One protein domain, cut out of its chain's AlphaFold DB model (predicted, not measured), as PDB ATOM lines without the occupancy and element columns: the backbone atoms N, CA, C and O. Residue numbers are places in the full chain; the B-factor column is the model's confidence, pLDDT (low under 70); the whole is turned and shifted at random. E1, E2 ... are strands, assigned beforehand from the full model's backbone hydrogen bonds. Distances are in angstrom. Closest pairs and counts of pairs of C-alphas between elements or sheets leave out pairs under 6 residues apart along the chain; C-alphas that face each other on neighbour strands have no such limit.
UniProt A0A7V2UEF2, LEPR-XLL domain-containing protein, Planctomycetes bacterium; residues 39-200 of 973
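This is residues 39 to 200 of the 973 residues of the protein "LEPR-XLL domain-containing protein" of Planctomycetes bacterium (UniProt A0A7V2UEF2). With little regular structure, the domain is a sandwich of two sheets face to face, and from E4 to E11 the chain winds in stacked turns between them. The hairpins E1-E2 and E3-E4 lie at one end. The printed part has 162 residues, 56 in strands E1 to E11, with no named helix: all strand, compact, radius of gyration of the C-alphas 14.6 A, spanning 45 by 36 by 26 A. Both sheets are mixed, ordered E1 E2 E5 E7 E9 E11 and E3 E4 E6 E8 E10.

The larger sheet holds E1, 39 to 42, from C-alpha 39 at (-0.560, 8.480, 3.384), E2, 48 to 53, E5, 102 to 107, E7, 128 to 131, E9, 173 to 178, and E11, 194 to 197, to C-alpha 197 at (-5.816, 29.581, 16.435). The other holds E3, 78 to 83, E4, 86 to 92, E6, 115 to 117, E8, 138 to 140, and E10, 181 to 187, 18.0 A long.

E2 and E5 are antiparallel, N 50 and O 105 2.9 A apart. E5 and E7 are parallel, N 104 and O 128 2.9 A apart.

The printed part has no cut. Links E2 to E3 and E8 to E9 are long. pLDDT is under 70 in 17 residues, among them 55 to 64.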
ATOM      1  N   ASP A  39       0.695   9.192   3.589       85.75
ATOM      2  CA  ASP A  39      -0.560   8.480   3.384       85.75
ATOM      3  C   ASP A  39      -1.747   9.420   3.639       85.75
ATOM      4  O   ASP A  39      -1.624  10.427   4.338       85.75
ATOM      5  N   GLN A  40      -2.911   9.092   3.083       88.06
ATOM      6  CA  GLN A  40      -4.140   9.861   3.264       88.06
ATOM      7  C   GLN A  40      -5.379   8.972   3.189       88.06
ATOM      8  O   GLN A  40      -5.412   7.963   2.479       88.06
ATOM      9  N   ARG A  41      -6.455   9.380   3.865       89.00
ATOM     10  CA  ARG A  41      -7.765   8.737   3.725       89.00
ATOM     11  C   ARG A  41      -8.904   9.735   3.807       89.00
ATOM     12  O   ARG A  41      -9.056  10.444   4.796       89.00
ATOM     13  N   ASP A  42      -9.754   9.676   2.790       87.62
ATOM     14  CA  ASP A  42     -11.056  10.333   2.756       87.62
ATOM     15  C   ASP A  42     -12.114   9.429   3.416       87.62
ATOM     16  O   ASP A  42     -12.246   8.240   3.095       87.62
ATOM     17  N   PHE A  43     -12.849   9.982   4.377       86.38
ATOM     18  CA  PHE A  43     -13.948   9.323   5.089       86.38
ATOM     19  C   PHE A  43     -15.334   9.728   4.546       86.38
ATOM     20  O   PHE A  43     -16.353   9.236   5.039       86.38
ATOM     21  N   GLY A  44     -15.374  10.566   3.507       80.31
ATOM     22  CA  GLY A  44     -16.559  11.070   2.825       80.31
ATOM     23  C   GLY A  44     -16.997  12.455   3.311       80.31
ATOM     24  O   GLY A  44     -16.820  12.819   4.471       80.31
ATOM     25  N   GLY A  45     -17.623  13.237   2.421       77.62
ATOM     26  CA  GLY A  45     -18.165  14.564   2.752       77.62
ATOM     27  C   GLY A  45     -17.110  15.664   2.932       77.62
ATOM     28  O   GLY A  45     -17.384  16.638   3.633       77.62
ATOM     29  N   GLY A  46     -15.929  15.492   2.326       79.31
ATOM     30  CA  GLY A  46     -14.786  16.405   2.451       79.31
ATOM     31  C   GLY A  46     -13.962  16.206   3.725       79.31
ATOM     32  O   GLY A  46     -13.080  17.005   3.995       79.31
ATOM     33  N   PHE A  47     -14.251  15.166   4.521       90.25
ATOM     34  CA  PHE A  47     -13.517  14.859   5.747       90.25
ATOM     35  C   PHE A  47     -12.310  13.953   5.453       90.25
ATOM     36  O   PHE A  47     -12.469  12.756   5.183       90.25
ATOM     37  N   ILE A  48     -11.108  14.528   5.511       90.44
ATOM     38  CA  ILE A  48      -9.850  13.896   5.090       90.44
ATOM     39  C   ILE A  48      -8.846  13.932   6.245       90.44
ATOM     40  O   ILE A  48      -8.719  14.932   6.946       90.44
ATOM     41  N   VAL A  49      -8.125  12.826   6.449       92.06
ATOM     42  CA  VAL A  49      -6.948  12.777   7.328       92.06
ATOM     43  C   VAL A  49      -5.725  12.485   6.472       92.06
ATOM     44  O   VAL A  49      -5.697  11.457   5.787       92.06
ATOM     45  N   THR A  50      -4.727  13.361   6.543       90.75
ATOM     46  CA  THR A  50      -3.498  13.279   5.749       90.75
ATOM     47  C   THR A  50      -2.271  13.304   6.649       90.75
ATOM     48  O   THR A  50      -2.199  14.070   7.613       90.75
ATOM     49  N   PHE A  51      -1.299  12.460   6.313       90.06
ATOM     50  CA  PHE A  51      -0.002  12.375   6.962       90.06
ATOM     51  C   PHE A  51       1.099  12.835   6.010       90.06
ATOM     52  O   PHE A  51       1.110  12.445   4.840       90.06
ATOM     53  N   TYR A  52       2.032  13.628   6.526       86.88
ATOM     54  CA  TYR A  52       3.130  14.214   5.765       86.88
ATOM     55  C   TYR A  52       4.487  13.848   6.347       86.88
ATOM     56  O   TYR A  52       4.624  13.631   7.546       86.88
ATOM     57  N   ASP A  53       5.480  13.840   5.474       81.75
ATOM     58  CA  ASP A  53       6.890  13.962   5.807       81.75
ATOM     59  C   ASP A  53       7.257  15.446   5.717       81.75
ATOM     60  O   ASP A  53       7.115  16.038   4.638       81.75
ATOM     61  N   SER A  54       7.655  16.046   6.844       76.62
ATOM     62  CA  SER A  54       8.014  17.466   6.920       76.62
ATOM     63  C   SER A  54       9.489  17.772   6.633       76.62
ATOM     64  O   SER A  54       9.855  18.943   6.618       76.62
ATOM     65  N   GLU A  55      10.340  16.767   6.379       69.50
ATOM     66  CA  GLU A  55      11.761  16.951   6.034       69.50
ATOM     67  C   GLU A  55      12.178  16.134   4.792       69.50
ATOM     68  O   GLU A  55      13.117  15.333   4.811       69.50
ATOM     69  N   SER A  56      11.547  16.381   3.640       51.38
ATOM     70  CA  SER A  56      11.754  15.584   2.412       51.38
ATOM     71  C   SER A  56      13.171  15.628   1.792       51.38
ATOM     72  O   SER A  56      13.425  14.969   0.780       51.38
ATOM     73  N   LEU A  57      14.110  16.404   2.356       49.12
ATOM     74  CA  LEU A  57      15.478  16.620   1.850       49.12
ATOM     75  C   LEU A  57      16.582  15.900   2.651       49.12
ATOM     76  O   LEU A  57      17.732  15.888   2.205       49.12
ATOM     77  N   ASN A  58      16.274  15.276   3.793       53.09
ATOM     78  CA  ASN A  58      17.291  14.641   4.648       53.09
ATOM     79  C   ASN A  58      17.805  13.279   4.114       53.09
ATOM     80  O   ASN A  58      18.723  12.683   4.683       53.09
ATOM     81  N   GLY A  59      17.262  12.791   2.990       45.69
ATOM     82  CA  GLY A  59      17.687  11.547   2.341       45.69
ATOM     83  C   GLY A  59      17.331  10.275   3.121       45.69
ATOM     84  O   GLY A  59      17.738   9.180   2.714       45.69
ATOM     85  N   VAL A  60      16.575  10.394   4.216       49.16
ATOM     86  CA  VAL A  60      15.976   9.271   4.935       49.16
ATOM     87  C   VAL A  60      14.719   8.858   4.176       49.16
ATOM     88  O   VAL A  60      13.928   9.677   3.721       49.16
ATOM     89  N   THR A  61      14.565   7.561   3.935       45.31
ATOM     90  CA  THR A  61      13.435   7.034   3.170       45.31
ATOM     91  C   THR A  61      12.176   7.085   4.033       45.31
ATOM     92  O   THR A  61      11.964   6.102   4.724       45.31
ATOM     93  N   VAL A  62      11.399   8.182   3.950       53.31
ATOM     94  CA  VAL A  62       9.973   8.374   4.329       53.31
ATOM     95  C   VAL A  62       9.614   7.922   5.763       53.31
ATOM     96  O   VAL A  62       9.938   6.798   6.137       53.31
ATOM     97  N   PRO A  63       8.848   8.659   6.586       54.78
ATOM     98  CA  PRO A  63       8.174   8.000   7.704       54.78
ATOM     99  C   PRO A  63       7.256   6.913   7.113       54.78
ATOM    100  O   PRO A  63       6.240   7.198   6.491       54.78
ATOM    101  N   ASN A  64       7.632   5.639   7.224       64.19
ATOM    102  CA  ASN A  64       6.884   4.528   6.635       64.19
ATOM    103  C   ASN A  64       5.833   4.067   7.646       64.19
ATOM    104  O   ASN A  64       5.877   2.949   8.165       64.19
ATOM    105  N   ILE A  65       4.927   4.986   7.983       77.19
ATOM    106  CA  ILE A  65       3.941   4.747   9.027       77.19
ATOM    107  C   ILE A  65       2.970   3.654   8.592       77.19
ATOM    108  O   ILE A  65       2.425   3.658   7.490       77.19
ATOM    109  N   VAL A  66       2.690   2.729   9.501       84.50
ATOM    110  CA  VAL A  66       1.513   1.870   9.397       84.50
ATOM    111  C   VAL A  66       0.429   2.473  10.273       84.50
ATOM    112  O   VAL A  66       0.499   2.383  11.498       84.50
ATOM    113  N   TRP A  67      -0.594   3.085   9.682       87.19
ATOM    114  CA  TRP A  67      -1.704   3.635  10.458       87.19
ATOM    115  C   TRP A  67      -3.007   2.862  10.254       87.19
ATOM    116  O   TRP A  67      -3.225   2.206   9.236       87.19
ATOM    117  N   SER A  68      -3.881   2.902  11.259       83.31
ATOM    118  CA  SER A  68      -5.164   2.201  11.225       83.31
ATOM    119  C   SER A  68      -6.258   3.008  11.922       83.31
ATOM    120  O   SER A  68      -6.030   3.528  13.017       83.31
ATOM    121  N   PRO A  69      -7.474   3.081  11.347       83.44
ATOM    122  CA  PRO A  69      -8.655   3.538  12.070       83.44
ATOM    123  C   PRO A  69      -9.400   2.412  12.807       83.44
ATOM    124  O   PRO A  69     -10.379   2.666  13.506       83.44
ATOM    125  N   ALA A  70      -8.964   1.159  12.651       79.75
ATOM    126  CA  ALA A  70      -9.413   0.021  13.447       79.75
ATOM    127  C   ALA A  70      -8.467  -0.209  14.639       79.75
ATOM    128  O   ALA A  70      -7.358   0.323  14.654       79.75
ATOM    129  N   ALA A  71      -8.892  -1.005  15.627       82.31
ATOM    130  CA  ALA A  71      -8.118  -1.250  16.849       82.31
ATOM    131  C   ALA A  71      -6.636  -1.584  16.550       82.31
ATOM    132  O   ALA A  71      -6.379  -2.415  15.673       82.31
ATOM    133  N   PRO A  72      -5.673  -0.959  17.258       84.50
ATOM    134  CA  PRO A  72      -4.257  -1.049  16.911       84.50
ATOM    135  C   PRO A  72      -3.679  -2.437  17.196       84.50
ATOM    136  O   PRO A  72      -3.964  -3.044  18.231       84.50
ATOM    137  N   ASP A  73      -2.798  -2.903  16.312       84.31
ATOM    138  CA  ASP A  73      -2.045  -4.150  16.452       84.31
ATOM    139  C   ASP A  73      -0.567  -3.907  16.830       84.31
ATOM    140  O   ASP A  73      -0.187  -2.833  17.316       84.31
ATOM    141  N   ALA A  74       0.272  -4.938  16.686       81.50
ATOM    142  CA  ALA A  74       1.697  -4.871  17.006       81.50
ATOM    143  C   ALA A  74       2.527  -4.071  15.986       81.50
ATOM    144  O   ALA A  74       3.671  -3.756  16.284       81.50
ATOM    145  N   THR A  75       1.969  -3.753  14.817       81.88
ATOM    146  CA  THR A  75       2.640  -3.011  13.738       81.88
ATOM    147  C   THR A  75       2.118  -1.591  13.566       81.88
ATOM    148  O   THR A  75       2.739  -0.810  12.864       81.88
ATOM    149  N   THR A  76       1.003  -1.239  14.213       86.75
ATOM    150  CA  THR A  76       0.376   0.084  14.094       86.75
ATOM    151  C   THR A  76       1.250   1.179  14.721       86.75
ATOM    152  O   THR A  76       1.451   1.202  15.937       86.75
ATOM    153  N   ASP A  77       1.718   2.108  13.893       85.88
ATOM    154  CA  ASP A  77       2.448   3.325  14.246       85.88
ATOM    155  C   ASP A  77       1.528   4.462  14.677       85.88
ATOM    156  O   ASP A  77       1.832   5.148  15.653       85.88
ATOM    157  N   VAL A  78       0.395   4.638  13.991       90.25
ATOM    158  CA  VAL A  78      -0.584   5.695  14.279       90.25
ATOM    159  C   VAL A  78      -1.995   5.107  14.314       90.25
ATOM    160  O   VAL A  78      -2.432   4.432  13.386       90.25
ATOM    161  N   TYR A  79      -2.737   5.353  15.391       92.50
ATOM    162  CA  TYR A  79      -4.130   4.919  15.523       92.50
ATOM    163  C   TYR A  79      -5.073   6.123  15.501       92.50
ATOM    164  O   TYR A  79      -4.941   7.018  16.335       92.50
ATOM    165  N   VAL A  80      -6.024   6.145  14.562       94.31
ATOM    166  CA  VAL A  80      -6.951   7.272  14.348       94.31
ATOM    167  C   VAL A  80      -8.382   6.845  14.662       94.31
ATOM    168  O   VAL A  80      -9.029   6.150  13.885       94.31
ATOM    169  N   GLN A  81      -8.918   7.290  15.794       93.56
ATOM    170  CA  GLN A  81     -10.278   6.958  16.206       93.56
ATOM    171  C   GLN A  81     -11.275   8.022  15.734       93.56
ATOM    172  O   GLN A  81     -11.281   9.153  16.228       93.56
ATOM    173  N   VAL A  82     -12.178   7.632  14.837       92.06
ATOM    174  CA  VAL A  82     -13.167   8.513  14.195       92.06
ATOM    175  C   VAL A  82     -14.588   8.176  14.657       92.06
ATOM    176  O   VAL A  82     -14.941   7.007  14.803       92.06
ATOM    177  N   SER A  83     -15.420   9.201  14.854       90.38
ATOM    178  CA  SER A  83     -16.862   9.083  15.099       90.38
ATOM    179  C   SER A  83     -17.614  10.182  14.340       90.38
ATOM    180  O   SER A  83     -17.624  11.336  14.766       90.38
ATOM    181  N   GLY A  84     -18.260   9.839  13.222       88.56
ATOM    182  CA  GLY A  84     -18.838  10.839  12.312       88.56
ATOM    183  C   GLY A  84     -17.739  11.697  11.671       88.56
ATOM    184  O   GLY A  84     -16.727  11.146  11.248       88.56
ATOM    185  N   ARG A  85     -17.909  13.027  11.652       89.12
ATOM    186  CA  ARG A  85     -16.874  13.998  11.228       89.12
ATOM    187  C   ARG A  85     -15.940  14.428  12.370       89.12
ATOM    188  O   ARG A  85     -15.176  15.373  12.231       89.12
ATOM    189  N   THR A  86     -16.010  13.777  13.533       91.69
ATOM    190  CA  THR A  86     -15.112  14.049  14.667       91.69
ATOM    191  C   THR A  86     -13.992  13.015  14.712       91.69
ATOM    192  O   THR A  86     -14.252  11.812  14.820       91.69
ATOM    193  N   VAL A  87     -12.741  13.473  14.745       95.12
ATOM    194  CA  VAL A  87     -11.602  12.636  15.139       95.12
ATOM    195  C   VAL A  87     -11.518  12.678  16.657       95.12
ATOM    196  O   VAL A  87     -11.133  13.683  17.240       95.12
ATOM    197  N   THR A  88     -11.917  11.609  17.338       93.44
ATOM    198  CA  THR A  88     -11.888  11.568  18.809       93.44
ATOM    199  C   THR A  88     -10.469  11.527  19.368       93.44
ATOM    200  O   THR A  88     -10.213  12.187  20.373       93.44
ATOM    201  N   ALA A  89      -9.556  10.795  18.721       95.00
ATOM    202  CA  ALA A  89      -8.153  10.723  19.108       95.00
ATOM    203  C   ALA A  89      -7.258  10.266  17.945       95.00
ATOM    204  O   ALA A  89      -7.641   9.380  17.184       95.00
ATOM    205  N   ILE A  90      -6.046  10.813  17.876       95.44
ATOM    206  CA  ILE A  90      -4.910  10.302  17.110       95.44
ATOM    207  C   ILE A  90      -3.851   9.886  18.129       95.44
ATOM    208  O   ILE A  90      -3.409  10.702  18.936       95.44
ATOM    209  N   GLN A  91      -3.472   8.612  18.144       93.44
ATOM    210  CA  GLN A  91      -2.486   8.067  19.074       93.44
ATOM    211  C   GLN A  91      -1.217   7.682  18.322       93.44
ATOM    212  O   GLN A  91      -1.264   6.833  17.432       93.44
ATOM    213  N   LEU A  92      -0.089   8.272  18.712       90.75
ATOM    214  CA  LEU A  92       1.228   7.947  18.172       90.75
ATOM    215  C   LEU A  92       1.806   6.789  18.985       90.75
ATOM    216  O   LEU A  92       2.084   6.930  20.174       90.75
ATOM    217  N   LEU A  93       1.927   5.620  18.368       88.62
ATOM    218  CA  LEU A  93       2.352   4.377  19.010       88.62
ATOM    219  C   LEU A  93       3.790   4.001  18.633       88.62
ATOM    220  O   LEU A  93       4.494   3.449  19.478       88.62
ATOM    221  N   GLY A  94       4.213   4.304  17.398       80.44
ATOM    222  CA  GLY A  94       5.573   4.063  16.890       80.44
ATOM    223  C   GLY A  94       6.038   2.606  17.011       80.44
ATOM    224  O   GLY A  94       7.141   2.357  17.496       80.44
ATOM    225  N   ARG A  95       5.173   1.636  16.677       79.88
ATOM    226  CA  ARG A  95       5.443   0.189  16.825       79.88
ATOM    227  C   ARG A  95       6.041  -0.463  15.564       79.88
ATOM    228  O   ARG A  95       6.477  -1.610  15.642       79.88
ATOM    229  N   GLY A  96       6.038   0.245  14.436       68.25
ATOM    230  CA  GLY A  96       6.501  -0.126  13.098       68.25
ATOM    231  C   GLY A  96       7.698   0.720  12.630       68.25
ATOM    232  O   GLY A  96       8.741   0.702  13.285       68.25
ATOM    233  N   ASN A  97       7.598   1.414  11.484       61.56
ATOM    234  CA  ASN A  97       8.732   2.111  10.841       61.56
ATOM    235  C   ASN A  97       8.716   3.636  11.080       61.56
ATOM    236  O   ASN A  97       8.681   4.403  10.127       61.56
ATOM    237  N   GLY A  98       8.791   4.067  12.343       68.06
ATOM    238  CA  GLY A  98       9.110   5.453  12.726       68.06
ATOM    239  C   GLY A  98       8.032   6.507  12.410       68.06
ATOM    240  O   GLY A  98       7.423   6.525  11.352       68.06
ATOM    241  N   VAL A  99       7.806   7.430  13.345       71.94
ATOM    242  CA  VAL A  99       6.897   8.593  13.182       71.94
ATOM    243  C   VAL A  99       7.660   9.915  13.318       71.94
ATOM    244  O   VAL A  99       7.109  10.921  13.760       71.94
ATOM    245  N   GLN A 100       8.959   9.869  13.035       72.56
ATOM    246  CA  GLN A 100       9.828  11.037  13.033       72.56
ATOM    247  C   GLN A 100       9.361  12.010  11.938       72.56
ATOM    248  O   GLN A 100       8.983  11.560  10.858       72.56
ATOM    249  N   ASP A 101       9.359  13.310  12.246       74.50
ATOM    250  CA  ASP A 101       9.031  14.402  11.313       74.50
ATOM    251  C   ASP A 101       7.635  14.251  10.669       74.50
ATOM    252  O   ASP A 101       7.354  14.709   9.564       74.50
ATOM    253  N   LEU A 102       6.726  13.578  11.386       86.88
ATOM    254  CA  LEU A 102       5.367  13.331  10.923       86.88
ATOM    255  C   LEU A 102       4.527  14.611  11.024       86.88
ATOM    256  O   LEU A 102       4.281  15.108  12.124       86.88
ATOM    257  N   GLY A 103       4.035  15.102   9.893       90.06
ATOM    258  CA  GLY A 103       2.979  16.111   9.818       90.06
ATOM    259  C   GLY A 103       1.591  15.472   9.815       90.06
ATOM    260  O   GLY A 103       1.385  14.428   9.194       90.06
ATOM    261  N   ILE A 104       0.627  16.082  10.503       93.25
ATOM    262  CA  ILE A 104      -0.761  15.604  10.582       93.25
ATOM    263  C   ILE A 104      -1.694  16.743  10.187       93.25
ATOM    264  O   ILE A 104      -1.692  17.783  10.835       93.25
ATOM    265  N   LEU A 105      -2.542  16.519   9.184       92.88
ATOM    266  CA  LEU A 105      -3.594  17.448   8.778       92.88
ATOM    267  C   LEU A 105      -4.956  16.749   8.813       92.88
ATOM    268  O   LEU A 105      -5.109  15.639   8.296       92.88
ATOM    269  N   VAL A 106      -5.950  17.405   9.413       93.19
ATOM    270  CA  VAL A 106      -7.346  16.955   9.420       93.19
ATOM    271  C   VAL A 106      -8.235  18.032   8.802       93.19
ATOM    272  O   VAL A 106      -8.351  19.130   9.340       93.19
ATOM    273  N   GLU A 107      -8.877  17.704   7.688       91.19
ATOM    274  CA  GLU A 107      -9.730  18.609   6.908       91.19
ATOM    275  C   GLU A 107     -11.190  18.172   7.007       91.19
ATOM    276  O   GLU A 107     -11.471  16.981   7.146       91.19
ATOM    277  N   GLY A 108     -12.131  19.110   6.945       85.50
ATOM    278  CA  GLY A 108     -13.568  18.855   6.963       85.50
ATOM    279  C   GLY A 108     -14.096  18.254   8.269       85.50
ATOM    280  O   GLY A 108     -15.171  17.644   8.266       85.50
ATOM    281  N   ASN A 109     -13.372  18.368   9.381       91.44
ATOM    282  CA  ASN A 109     -13.782  17.811  10.669       91.44
ATOM    283  C   ASN A 109     -14.584  18.799  11.524       91.44
ATOM    284  O   ASN A 109     -14.263  19.978  11.591       91.44
ATOM    285  N   ASP A 110     -15.537  18.288  12.307       89.38
ATOM    286  CA  ASP A 110     -16.239  19.100  13.316       89.38
ATOM    287  C   ASP A 110     -15.333  19.386  14.525       89.38
ATOM    288  O   ASP A 110     -15.510  20.374  15.234       89.38
ATOM    289  N   ARG A 111     -14.398  18.466  14.820       92.44
ATOM    290  CA  ARG A 111     -13.460  18.558  15.951       92.44
ATOM    291  C   ARG A 111     -12.329  17.535  15.857       92.44
ATOM    292  O   ARG A 111     -12.582  16.371  15.534       92.44
ATOM    293  N   LEU A 112     -11.129  17.942  16.262       96.06
ATOM    294  CA  LEU A 112     -10.019  17.059  16.613       96.06
ATOM    295  C   LEU A 112      -9.901  16.971  18.145       96.06
ATOM    296  O   LEU A 112      -9.539  17.920  18.833       96.06
ATOM    297  N   GLY A 113     -10.268  15.823  18.710       94.69
ATOM    298  CA  GLY A 113     -10.372  15.606  20.152       94.69
ATOM    299  C   GLY A 113      -9.024  15.584  20.871       94.69
ATOM    300  O   GLY A 113      -8.844  16.311  21.850       94.69
ATOM    301  N   SER A 114      -8.085  14.753  20.414       96.19
ATOM    302  CA  SER A 114      -6.732  14.727  20.974       96.19
ATOM    303  C   SER A 114      -5.697  14.123  20.029       96.19
ATOM    304  O   SER A 114      -5.967  13.070  19.463       96.19
ATOM    305  N   VAL A 115      -4.492  14.681  19.964       96.31
ATOM    306  CA  VAL A 115      -3.289  14.001  19.456       96.31
ATOM    307  C   VAL A 115      -2.428  13.621  20.656       96.31
ATOM    308  O   VAL A 115      -2.065  14.495  21.436       96.31
ATOM    309  N   ILE A 116      -2.159  12.331  20.869       93.94
ATOM    310  CA  ILE A 116      -1.472  11.831  22.069       93.94
ATOM    311  C   ILE A 116      -0.265  10.986  21.681       93.94
ATOM    312  O   ILE A 116      -0.398   9.978  20.987       93.94
ATOM    313  N   ASP A 117       0.896  11.340  22.220       90.94
ATOM    314  CA  ASP A 117       2.121  10.568  22.068       90.94
ATOM    315  C   ASP A 117       2.242   9.452  23.119       90.94
ATOM    316  O   ASP A 117       2.484   9.664  24.315       90.94
ATOM    317  N   LEU A 118       2.073   8.215  22.663       90.06
ATOM    318  CA  LEU A 118       2.160   6.996  23.458       90.06
ATOM    319  C   LEU A 118       3.409   6.168  23.135       90.06
ATOM    320  O   LEU A 118       3.534   5.060  23.663       90.06
ATOM    321  N   ARG A 119       4.354   6.709  22.354       86.75
ATOM    322  CA  ARG A 119       5.619   6.039  22.038       86.75
ATOM    323  C   ARG A 119       6.392   5.677  23.303       86.75
ATOM    324  O   ARG A 119       6.354   6.383  24.319       86.75
ATOM    325  N   THR A 120       7.094   4.548  23.235       77.00
ATOM    326  CA  THR A 120       7.877   3.989  24.351       77.00
ATOM    327  C   THR A 120       9.390   4.130  24.181       77.00
ATOM    328  O   THR A 120      10.112   3.998  25.166       77.00
ATOM    329  N   THR A 121       9.885   4.399  22.969       65.44
ATOM    330  CA  THR A 121      11.315   4.528  22.625       65.44
ATOM    331  C   THR A 121      11.489   5.525  21.478       65.44
ATOM    332  O   THR A 121      10.631   5.536  20.606       65.44
ATOM    333  N   ALA A 122      12.585   6.301  21.488       55.09
ATOM    334  CA  ALA A 122      12.895   7.412  20.568       55.09
ATOM    335  C   ALA A 122      11.760   8.455  20.463       55.09
ATOM    336  O   ALA A 122      10.757   8.275  19.779       55.09
ATOM    337  N   LEU A 123      11.911   9.549  21.213       66.81
ATOM    338  CA  LEU A 123      10.966  10.669  21.227       66.81
ATOM    339  C   LEU A 123      11.363  11.680  20.153       66.81
ATOM    340  O   LEU A 123      11.603  12.848  20.461       66.81
ATOM    341  N   ASP A 124      11.488  11.202  18.916       75.38
ATOM    342  CA  ASP A 124      11.813  12.067  17.789       75.38
ATOM    343  C   ASP A 124      10.717  13.134  17.636       75.38
ATOM    344  O   ASP A 124       9.545  12.851  17.949       75.38
ATOM    345  N   PRO A 125      11.074  14.357  17.215       84.31
ATOM    346  CA  PRO A 125      10.113  15.438  17.081       84.31
ATOM    347  C   PRO A 125       8.977  15.101  16.109       84.31
ATOM    348  O   PRO A 125       9.136  14.307  15.182       84.31
ATOM    349  N   ILE A 126       7.818  15.706  16.353       87.94
ATOM    350  CA  ILE A 126       6.694  15.716  15.410       87.94
ATOM    351  C   ILE A 126       6.835  16.952  14.525       87.94
ATOM    352  O   ILE A 126       7.229  17.998  15.034       87.94
ATOM    353  N   GLY A 127       6.496  16.830  13.239       87.81
ATOM    354  CA  GLY A 127       6.544  17.938  12.284       87.81
ATOM    355  C   GLY A 127       5.535  19.023  12.650       87.81
ATOM    356  O   GLY A 127       5.897  20.050  13.211       87.81
ATOM    357  N   PHE A 128       4.247  18.772  12.405       92.19
ATOM    358  CA  PHE A 128       3.168  19.717  12.720       92.19
ATOM    359  C   PHE A 128       1.825  19.013  12.962       92.19
ATOM    360  O   PHE A 128       1.631  17.856  12.577       92.19
ATOM    361  N   VAL A 129       0.874  19.722  13.575       95.00
ATOM    362  CA  VAL A 129      -0.527  19.289  13.716       95.00
ATOM    363  C   VAL A 129      -1.467  20.398  13.254       95.00
ATOM    364  O   VAL A 129      -1.557  21.440  13.889       95.00
ATOM    365  N   ALA A 130      -2.235  20.157  12.198       93.44
ATOM    366  CA  ALA A 130      -3.197  21.106  11.658       93.44
ATOM    367  C   ALA A 130      -4.615  20.516  11.607       93.44
ATOM    368  O   ALA A 130      -4.804  19.324  11.342       93.44
ATOM    369  N   SER A 131      -5.631  21.343  11.862       92.56
ATOM    370  CA  SER A 131      -7.036  20.944  11.741       92.56
ATOM    371  C   SER A 131      -7.933  22.108  11.335       92.56
ATOM    372  O   SER A 131      -7.847  23.184  11.916       92.56
ATOM    373  N   GLU A 132      -8.849  21.878  10.394       88.31
ATOM    374  CA  GLU A 132      -9.864  22.879  10.034       88.31
ATOM    375  C   GLU A 132     -10.813  23.153  11.215       88.31
ATOM    376  O   GLU A 132     -11.059  24.301  11.579       88.31
ATOM    377  N   GLY A 133     -11.299  22.095  11.871       86.50
ATOM    378  CA  GLY A 133     -12.099  22.216  13.089       86.50
ATOM    379  C   GLY A 133     -11.263  22.469  14.355       86.50
ATOM    380  O   GLY A 133     -10.037  22.338  14.341       86.50
ATOM    381  N   PRO A 134     -11.913  22.760  15.498       92.31
ATOM    382  CA  PRO A 134     -11.233  23.007  16.766       92.31
ATOM    383  C   PRO A 134     -10.409  21.804  17.235       92.31
ATOM    384  O   PRO A 134     -10.857  20.650  17.168       92.31
ATOM    385  N   ILE A 135      -9.235  22.088  17.803       96.44
ATOM    386  CA  ILE A 135      -8.330  21.096  18.391       96.44
ATOM    387  C   ILE A 135      -8.461  21.159  19.906       96.44
ATOM    388  O   ILE A 135      -8.125  22.162  20.519       96.44
ATOM    389  N   ASN A 136      -8.910  20.089  20.555       94.44
ATOM    390  CA  ASN A 136      -9.087  20.097  22.007       94.44
ATOM    391  C   ASN A 136      -7.788  19.790  22.780       94.44
ATOM    392  O   ASN A 136      -7.580  20.368  23.845       94.44
ATOM    393  N   LEU A 137      -6.908  18.915  22.272       97.12
ATOM    394  CA  LEU A 137      -5.639  18.583  22.935       97.12
ATOM    395  C   LEU A 137      -4.556  18.116  21.948       97.12
ATOM    396  O   LEU A 137      -4.788  17.210  21.156       97.12
ATOM    397  N   VAL A 138      -3.339  18.626  22.083       97.06
ATOM    398  CA  VAL A 138      -2.103  18.044  21.546       97.06
ATOM    399  C   VAL A 138      -1.219  17.732  22.747       97.06
ATOM    400  O   VAL A 138      -0.909  18.626  23.521       97.06
ATOM    401  N   ASN A 139      -0.875  16.468  22.976       95.62
ATOM    402  CA  ASN A 139      -0.098  16.022  24.131       95.62
ATOM    403  C   ASN A 139       1.051  15.131  23.670       95.62
ATOM    404  O   ASN A 139       0.868  13.940  23.405       95.62
ATOM    405  N   LEU A 140       2.231  15.728  23.575       92.00
ATOM    406  CA  LEU A 140       3.426  15.122  23.027       92.00
ATOM    407  C   LEU A 140       4.468  14.918  24.120       92.00
ATOM    408  O   LEU A 140       4.719  15.782  24.959       92.00
ATOM    409  N   LYS A 141       5.112  13.751  24.084       89.12
ATOM    410  CA  LYS A 141       6.263  13.447  24.939       89.12
ATOM    411  C   LYS A 141       7.578  13.927  24.315       89.12
ATOM    412  O   LYS A 141       8.613  13.769  24.954       89.12
ATOM    413  N   SER A 142       7.530  14.471  23.101       85.56
ATOM    414  CA  SER A 142       8.656  14.978  22.315       85.56
ATOM    415  C   SER A 142       8.531  16.480  22.028       85.56
ATOM    416  O   SER A 142       7.526  17.113  22.362       85.56
ATOM    417  N   ALA A 143       9.557  17.013  21.362       89.00
ATOM    418  CA  ALA A 143       9.554  18.319  20.707       89.00
ATOM    419  C   ALA A 143       8.604  18.364  19.490       89.00
ATOM    420  O   ALA A 143       8.168  17.313  18.996       89.00
ATOM    421  N   ILE A 144       8.333  19.579  19.004       91.25
ATOM    422  CA  ILE A 144       7.666  19.857  17.724       91.25
ATOM    423  C   ILE A 144       8.616  20.711  16.882       91.25
ATOM    424  O   ILE A 144       9.017  21.790  17.326       91.25
ATOM    425  N   THR A 145       9.009  20.228  15.707       88.25
ATOM    426  CA  THR A 145       9.936  20.939  14.812       88.25
ATOM    427  C   THR A 145       9.254  22.051  14.027       88.25
ATOM    428  O   THR A 145       9.893  23.066  13.771       88.25
ATOM    429  N   GLY A 146       7.966  21.901  13.725       88.69
ATOM    430  CA  GLY A 146       7.239  22.780  12.819       88.69
ATOM    431  C   GLY A 146       7.507  22.439  11.351       88.69
ATOM    432  O   GLY A 146       8.446  21.710  11.025       88.69
ATOM    433  N   ALA A 147       6.664  22.955  10.464       87.38
ATOM    434  CA  ALA A 147       6.860  22.888   9.021       87.38
ATOM    435  C   ALA A 147       6.385  24.180   8.356       87.38
ATOM    436  O   ALA A 147       5.425  24.784   8.821       87.38
ATOM    437  N   ASP A 148       7.021  24.568   7.257       86.31
ATOM    438  CA  ASP A 148       6.578  25.698   6.442       86.31
ATOM    439  C   ASP A 148       5.240  25.355   5.758       86.31
ATOM    440  O   ASP A 148       5.172  24.488   4.876       86.31
ATOM    441  N   LEU A 149       4.166  25.991   6.237       84.88
ATOM    442  CA  LEU A 149       2.803  25.852   5.718       84.88
ATOM    443  C   LEU A 149       2.358  27.083   4.912       84.88
ATOM    444  O   LEU A 149       1.228  27.103   4.414       84.88
ATOM    445  N   ASN A 150       3.217  28.089   4.762       80.25
ATOM    446  CA  ASN A 150       2.879  29.334   4.086       80.25
ATOM    447  C   ASN A 150       2.649  29.082   2.587       80.25
ATOM    448  O   ASN A 150       3.413  28.390   1.908       80.25
ATOM    449  N   GLY A 151       1.523  29.570   2.063       77.56
ATOM    450  CA  GLY A 151       1.098  29.346   0.677       77.56
ATOM    451  C   GLY A 151       0.741  27.885   0.354       77.56
ATOM    452  O   GLY A 151       0.544  27.531  -0.816       77.56
ATOM    453  N   PHE A 152       0.682  26.994   1.354       82.06
ATOM    454  CA  PHE A 152       0.441  25.570   1.135       82.06
ATOM    455  C   PHE A 152      -1.000  25.305   0.692       82.06
ATOM    456  O   PHE A 152      -1.963  25.786   1.287       82.06
ATOM    457  N   THR A 153      -1.155  24.478  -0.345       82.44
ATOM    458  CA  THR A 153      -2.467  23.984  -0.781       82.44
ATOM    459  C   THR A 153      -2.694  22.567  -0.268       82.44
ATOM    460  O   THR A 153      -1.951  21.644  -0.609       82.44
ATOM    461  N   THR A 154      -3.743  22.383   0.525       80.50
ATOM    462  CA  THR A 154      -4.101  21.092   1.109       80.50
ATOM    463  C   THR A 154      -4.739  20.137   0.079       80.50
ATOM    464  O   THR A 154      -5.253  20.576  -0.955       80.50
ATOM    465  N   PRO A 155      -4.773  18.815   0.342       76.94
ATOM    466  CA  PRO A 155      -5.459  17.831  -0.495       76.94
ATOM    467  C   PRO A 155      -6.959  18.096  -0.661       76.94
ATOM    468  O   PRO A 155      -7.511  17.781  -1.717       76.94
ATOM    469  N   GLY A 156      -7.614  18.682   0.348       74.31
ATOM    470  CA  GLY A 156      -9.003  19.142   0.278       74.31
ATOM    471  C   GLY A 156      -9.221  20.408  -0.560       74.31
ATOM    472  O   GLY A 156     -10.371  20.764  -0.815       74.31
ATOM    473  N   GLY A 157      -8.150  21.056  -1.037       76.50
ATOM    474  CA  GLY A 157      -8.203  22.248  -1.889       76.50
ATOM    475  C   GLY A 157      -8.210  23.577  -1.130       76.50
ATOM    476  O   GLY A 157      -8.543  24.603  -1.722       76.50
ATOM    477  N   ILE A 158      -7.863  23.569   0.158       74.75
ATOM    478  CA  ILE A 158      -7.722  24.779   0.971       74.75
ATOM    479  C   ILE A 158      -6.360  25.399   0.671       74.75
ATOM    480  O   ILE A 158      -5.345  24.706   0.723       74.75
ATOM    481  N   VAL A 159      -6.329  26.696   0.370       78.06
ATOM    482  CA  VAL A 159      -5.083  27.449   0.191       78.06
ATOM    483  C   VAL A 159      -4.811  28.237   1.463       78.06
ATOM    484  O   VAL A 159      -5.636  29.050   1.880       78.06
ATOM    485  N   LEU A 160      -3.668  27.973   2.088       79.50
ATOM    486  CA  LEU A 160      -3.184  28.754   3.216       79.50
ATOM    487  C   LEU A 160      -2.560  30.070   2.714       79.50
ATOM    488  O   LEU A 160      -1.948  30.066   1.643       79.50
ATOM    489  N   PRO A 161      -2.727  31.190   3.443       78.44
ATOM    490  CA  PRO A 161      -2.052  32.453   3.150       78.44
ATOM    491  C   PRO A 161      -0.536  32.306   2.970       78.44
ATOM    492  O   PRO A 161       0.077  31.435   3.583       78.44
ATOM    493  N   ASP A 162       0.065  33.183   2.160       79.25
ATOM    494  CA  ASP A 162       1.525  33.246   1.935       79.25
ATOM    495  C   ASP A 162       2.315  33.692   3.186       79.25
ATOM    496  O   ASP A 162       3.539  33.598   3.207       79.25
ATOM    497  N   ASP A 163       1.611  34.201   4.192       78.25
ATOM    498  CA  ASP A 163       2.099  34.634   5.500       78.25
ATOM    499  C   ASP A 163       0.957  34.349   6.491       78.25
ATOM    500  O   ASP A 163      -0.096  34.995   6.430       78.25
ATOM    501  N   LEU A 164       1.078  33.268   7.265       77.50
ATOM    502  CA  LEU A 164      -0.022  32.712   8.059       77.50
ATOM    503  C   LEU A 164      -0.310  33.480   9.355       77.50
ATOM    504  O   LEU A 164      -1.470  33.522   9.779       77.50
ATOM    505  N   ASP A 165       0.712  34.046   9.988       70.19
ATOM    506  CA  ASP A 165       0.621  34.813  11.232       70.19
ATOM    507  C   ASP A 165       0.735  36.334  11.020       70.19
ATOM    508  O   ASP A 165       0.480  37.103  11.953       70.19
ATOM    509  N   GLU A 166       0.972  36.760   9.774       72.94
ATOM    510  CA  GLU A 166       0.962  38.144   9.301       72.94
ATOM    511  C   GLU A 166       2.024  39.032   9.975       72.94
ATOM    512  O   GLU A 166       1.843  40.249  10.144       72.94
ATOM    513  N   ASP A 167       3.145  38.440  10.377       66.88
ATOM    514  CA  ASP A 167       4.261  39.160  10.987       66.88
ATOM    515  C   ASP A 167       5.215  39.782   9.931       66.88
ATOM    516  O   ASP A 167       6.013  40.680  10.241       66.88
ATOM    517  N   GLY A 168       5.048  39.392   8.660       74.62
ATOM    518  CA  GLY A 168       5.842  39.810   7.510       74.62
ATOM    519  C   GLY A 168       6.972  38.848   7.123       74.62
ATOM    520  O   GLY A 168       7.741  39.184   6.209       74.62
ATOM    521  N   VAL A 169       7.096  37.696   7.785       74.56
ATOM    522  CA  VAL A 169       8.079  36.638   7.541       74.56
ATOM    523  C   VAL A 169       7.386  35.436   6.894       74.56
ATOM    524  O   VAL A 169       6.628  34.682   7.481       74.56
ATOM    525  N   THR A 170       7.667  35.224   5.611       74.56
ATOM    526  CA  THR A 170       6.957  34.213   4.811       74.56
ATOM    527  C   THR A 170       7.537  32.798   4.928       74.56
ATOM    528  O   THR A 170       7.052  31.892   4.255       74.56
ATOM    529  N   ASP A 171       8.618  32.594   5.686       72.81
ATOM    530  CA  ASP A 171       9.313  31.303   5.840       72.81
ATOM    531  C   ASP A 171       9.249  30.715   7.260       72.81
ATOM    532  O   ASP A 171       9.998  29.785   7.579       72.81
ATOM    533  N   ASP A 172       8.325  31.210   8.087       78.94
ATOM    534  CA  ASP A 172       8.125  30.714   9.445       78.94
ATOM    535  C   ASP A 172       7.512  29.311   9.492       78.94
ATOM    536  O   ASP A 172       6.695  28.883   8.667       78.94
ATOM    537  N   LEU A 173       7.978  28.536  10.469       89.00
ATOM    538  CA  LEU A 173       7.548  27.158  10.650       89.00
ATOM    539  C   LEU A 173       6.268  27.143  11.469       89.00
ATOM    540  O   LEU A 173       6.240  27.649  12.574       89.00
ATOM    541  N   THR A 174       5.245  26.422  11.034       90.31
ATOM    542  CA  THR A 174       4.030  26.201  11.821       90.31
ATOM    543  C   THR A 174       4.105  24.883  12.594       90.31
ATOM    544  O   THR A 174       4.286  23.816  12.006       90.31
ATOM    545  N   ALA A 175       3.915  24.916  13.916       92.62
ATOM    546  CA  ALA A 175       3.836  23.723  14.766       92.62
ATOM    547  C   ALA A 175       2.399  23.217  14.937       92.62
ATOM    548  O   ALA A 175       2.145  22.010  14.846       92.62
ATOM    549  N   VAL A 176       1.454  24.121  15.214       94.69
ATOM    550  CA  VAL A 176       0.035  23.791  15.381       94.69
ATOM    551  C   VAL A 176      -0.837  24.845  14.714       94.69
ATOM    552  O   VAL A 176      -0.691  26.026  14.998       94.69
ATOM    553  N   LEU A 177      -1.797  24.416  13.896       93.12
ATOM    554  CA  LEU A 177      -2.727  25.314  13.206       93.12
ATOM    555  C   LEU A 177      -4.175  24.860  13.384       93.12
ATOM    556  O   LEU A 177      -4.512  23.696  13.150       93.12
ATOM    557  N   THR A 178      -5.063  25.784  13.749       89.88
ATOM    558  CA  THR A 178      -6.508  25.571  13.649       89.88
ATOM    559  C   THR A 178      -7.260  26.833  13.252       89.88
ATOM    560  O   THR A 178      -6.993  27.915  13.765       89.88
ATOM    561  N   ALA A 179      -8.260  26.685  12.383       80.12
ATOM    562  CA  ALA A 179      -9.156  27.781  12.005       80.12
ATOM    563  C   ALA A 179     -10.253  28.059  13.058       80.12
ATOM    564  O   ALA A 179     -11.207  28.789  12.797       80.12
ATOM    565  N   SER A 180     -10.157  27.459  14.251       87.00
ATOM    566  CA  SER A 180     -11.087  27.683  15.361       87.00
ATOM    567  C   SER A 180     -10.338  27.740  16.700       87.00
ATOM    568  O   SER A 180      -9.282  28.357  16.797       87.00
ATOM    569  N   THR A 181     -10.889  27.170  17.773       88.00
ATOM    570  CA  THR A 181     -10.289  27.192  19.113       88.00
ATOM    571  C   THR A 181      -9.232  26.098  19.278       88.00
ATOM    572  O   THR A 181      -9.493  24.921  19.005       88.00
ATOM    573  N   LEU A 182      -8.084  26.467  19.851       94.31
ATOM    574  CA  LEU A 182      -7.059  25.548  20.339       94.31
ATOM    575  C   LEU A 182      -7.188  25.359  21.860       94.31
ATOM    576  O   LEU A 182      -6.922  26.248  22.665       94.31
ATOM    577  N   GLY A 183      -7.608  24.172  22.280       94.00
ATOM    578  CA  GLY A 183      -7.828  23.816  23.678       94.00
ATOM    579  C   GLY A 183      -6.531  23.751  24.481       94.00
ATOM    580  O   GLY A 183      -6.326  24.534  25.409       94.00
ATOM    581  N   SER A 184      -5.653  22.790  24.198       96.44
ATOM    582  CA  SER A 184      -4.377  22.684  24.914       96.44
ATOM    583  C   SER A 184      -3.272  22.074  24.066       96.44
ATOM    584  O   SER A 184      -3.502  21.062  23.411       96.44
ATOM    585  N   VAL A 185      -2.064  22.625  24.147       96.94
ATOM    586  CA  VAL A 185      -0.834  22.018  23.622       96.94
ATOM    587  C   VAL A 185       0.097  21.740  24.792       96.94
ATOM    588  O   VAL A 185       0.452  22.653  25.525       96.94
ATOM    589  N   LEU A 186       0.464  20.479  24.989       96.06
ATOM    590  CA  LEU A 186       1.400  20.008  26.002       96.06
ATOM    591  C   LEU A 186       2.566  19.345  25.266       96.06
ATOM    592  O   LEU A 186       2.377  18.289  24.663       96.06
ATOM    593  N   ALA A 187       3.749  19.948  25.297       92.62
ATOM    594  CA  ALA A 187       4.944  19.421  24.644       92.62
ATOM    595  C   ALA A 187       6.067  19.195  25.663       92.62
ATOM    596  O   ALA A 187       6.303  20.017  26.553       92.62
ATOM    597  N   ALA A 188       6.773  18.073  25.534       88.19
ATOM    598  CA  ALA A 188       7.967  17.782  26.320       88.19
ATOM    599  C   ALA A 188       9.205  17.876  25.417       88.19
ATOM    600  O   ALA A 188       9.650  16.888  24.836       88.19
ATOM    601  N   GLY A 189       9.739  19.089  25.286       87.75
ATOM    602  CA  GLY A 189      10.828  19.428  24.371       87.75
ATOM    603  C   GLY A 189      10.616  20.805  23.751       87.75
ATOM    604  O   GLY A 189       9.690  21.510  24.130       87.75
ATOM    605  N   VAL A 190      11.496  21.198  22.834       91.50
ATOM    606  CA  VAL A 190      11.419  22.498  22.153       91.50
ATOM    607  C   VAL A 190      10.210  22.540  21.210       91.50
ATOM    608  O   VAL A 190       9.873  21.533  20.585       91.50
ATOM    609  N   VAL A 191       9.568  23.699  21.111       94.69
ATOM    610  CA  VAL A 191       8.532  24.004  20.122       94.69
ATOM    611  C   VAL A 191       9.102  25.053  19.175       94.69
ATOM    612  O   VAL A 191       9.253  26.210  19.561       94.69
ATOM    613  N   ASN A 192       9.492  24.629  17.975       89.69
ATOM    614  CA  ASN A 192      10.194  25.486  17.016       89.69
ATOM    615  C   ASN A 192       9.278  26.284  16.090       89.69
ATOM    616  O   ASN A 192       9.730  27.303  15.590       89.69
ATOM    617  N   GLY A 193       8.045  25.824  15.876       88.50
ATOM    618  CA  GLY A 193       7.085  26.508  15.018       88.50
ATOM    619  C   GLY A 193       5.894  27.105  15.760       88.50
ATOM    620  O   GLY A 193       5.699  26.834  16.948       88.50
ATOM    621  N   ASP A 194       5.083  27.865  15.035       91.50
ATOM    622  CA  ASP A 194       4.022  28.707  15.576       91.50
ATOM    623  C   ASP A 194       2.771  27.915  15.935       91.50
ATOM    624  O   ASP A 194       2.461  26.854  15.375       91.50
ATOM    625  N   LEU A 195       2.047  28.435  16.918       94.50
ATOM    626  CA  LEU A 195       0.778  27.919  17.399       94.50
ATOM    627  C   LEU A 195      -0.307  28.934  17.070       94.50
ATOM    628  O   LEU A 195      -0.457  29.944  17.756       94.50
ATOM    629  N   MET A 196      -1.106  28.619  16.060       90.81
ATOM    630  CA  MET A 196      -2.112  29.522  15.518       90.81
ATOM    631  C   MET A 196      -3.525  28.995  15.745       90.81
ATOM    632  O   MET A 196      -3.830  27.825  15.481       90.81
ATOM    633  N   ALA A 197      -4.403  29.874  16.228       89.56
ATOM    634  CA  ALA A 197      -5.816  29.581  16.435       89.56
ATOM    635  C   ALA A 197      -6.693  30.798  16.130       89.56
ATOM    636  O   ALA A 197      -6.411  31.896  16.599       89.56
ATOM    637  N   SER A 198      -7.804  30.614  15.418       81.25
ATOM    638  CA  SER A 198      -8.700  31.735  15.112       81.25
ATOM    639  C   SER A 198      -9.436  32.294  16.335       81.25
ATOM    640  O   SER A 198      -9.393  33.493  16.609       81.25
ATOM    641  N   ASP A 199     -10.101  31.422  17.095       81.56
ATOM    642  CA  ASP A 199     -11.110  31.838  18.086       81.56
ATOM    643  C   ASP A 199     -10.574  31.933  19.528       81.56
ATOM    644  O   ASP A 199     -11.271  32.411  20.428       81.56
ATOM    645  N   GLY A 200      -9.359  31.447  19.782       86.06
ATOM    646  CA  GLY A 200      -8.764  31.423  21.117       86.06
ATOM    647  C   GLY A 200      -7.822  30.249  21.353       86.06
ATOM    648  O   GLY A 200      -7.963  29.178  20.762       86.06
TER     649      GLY A 200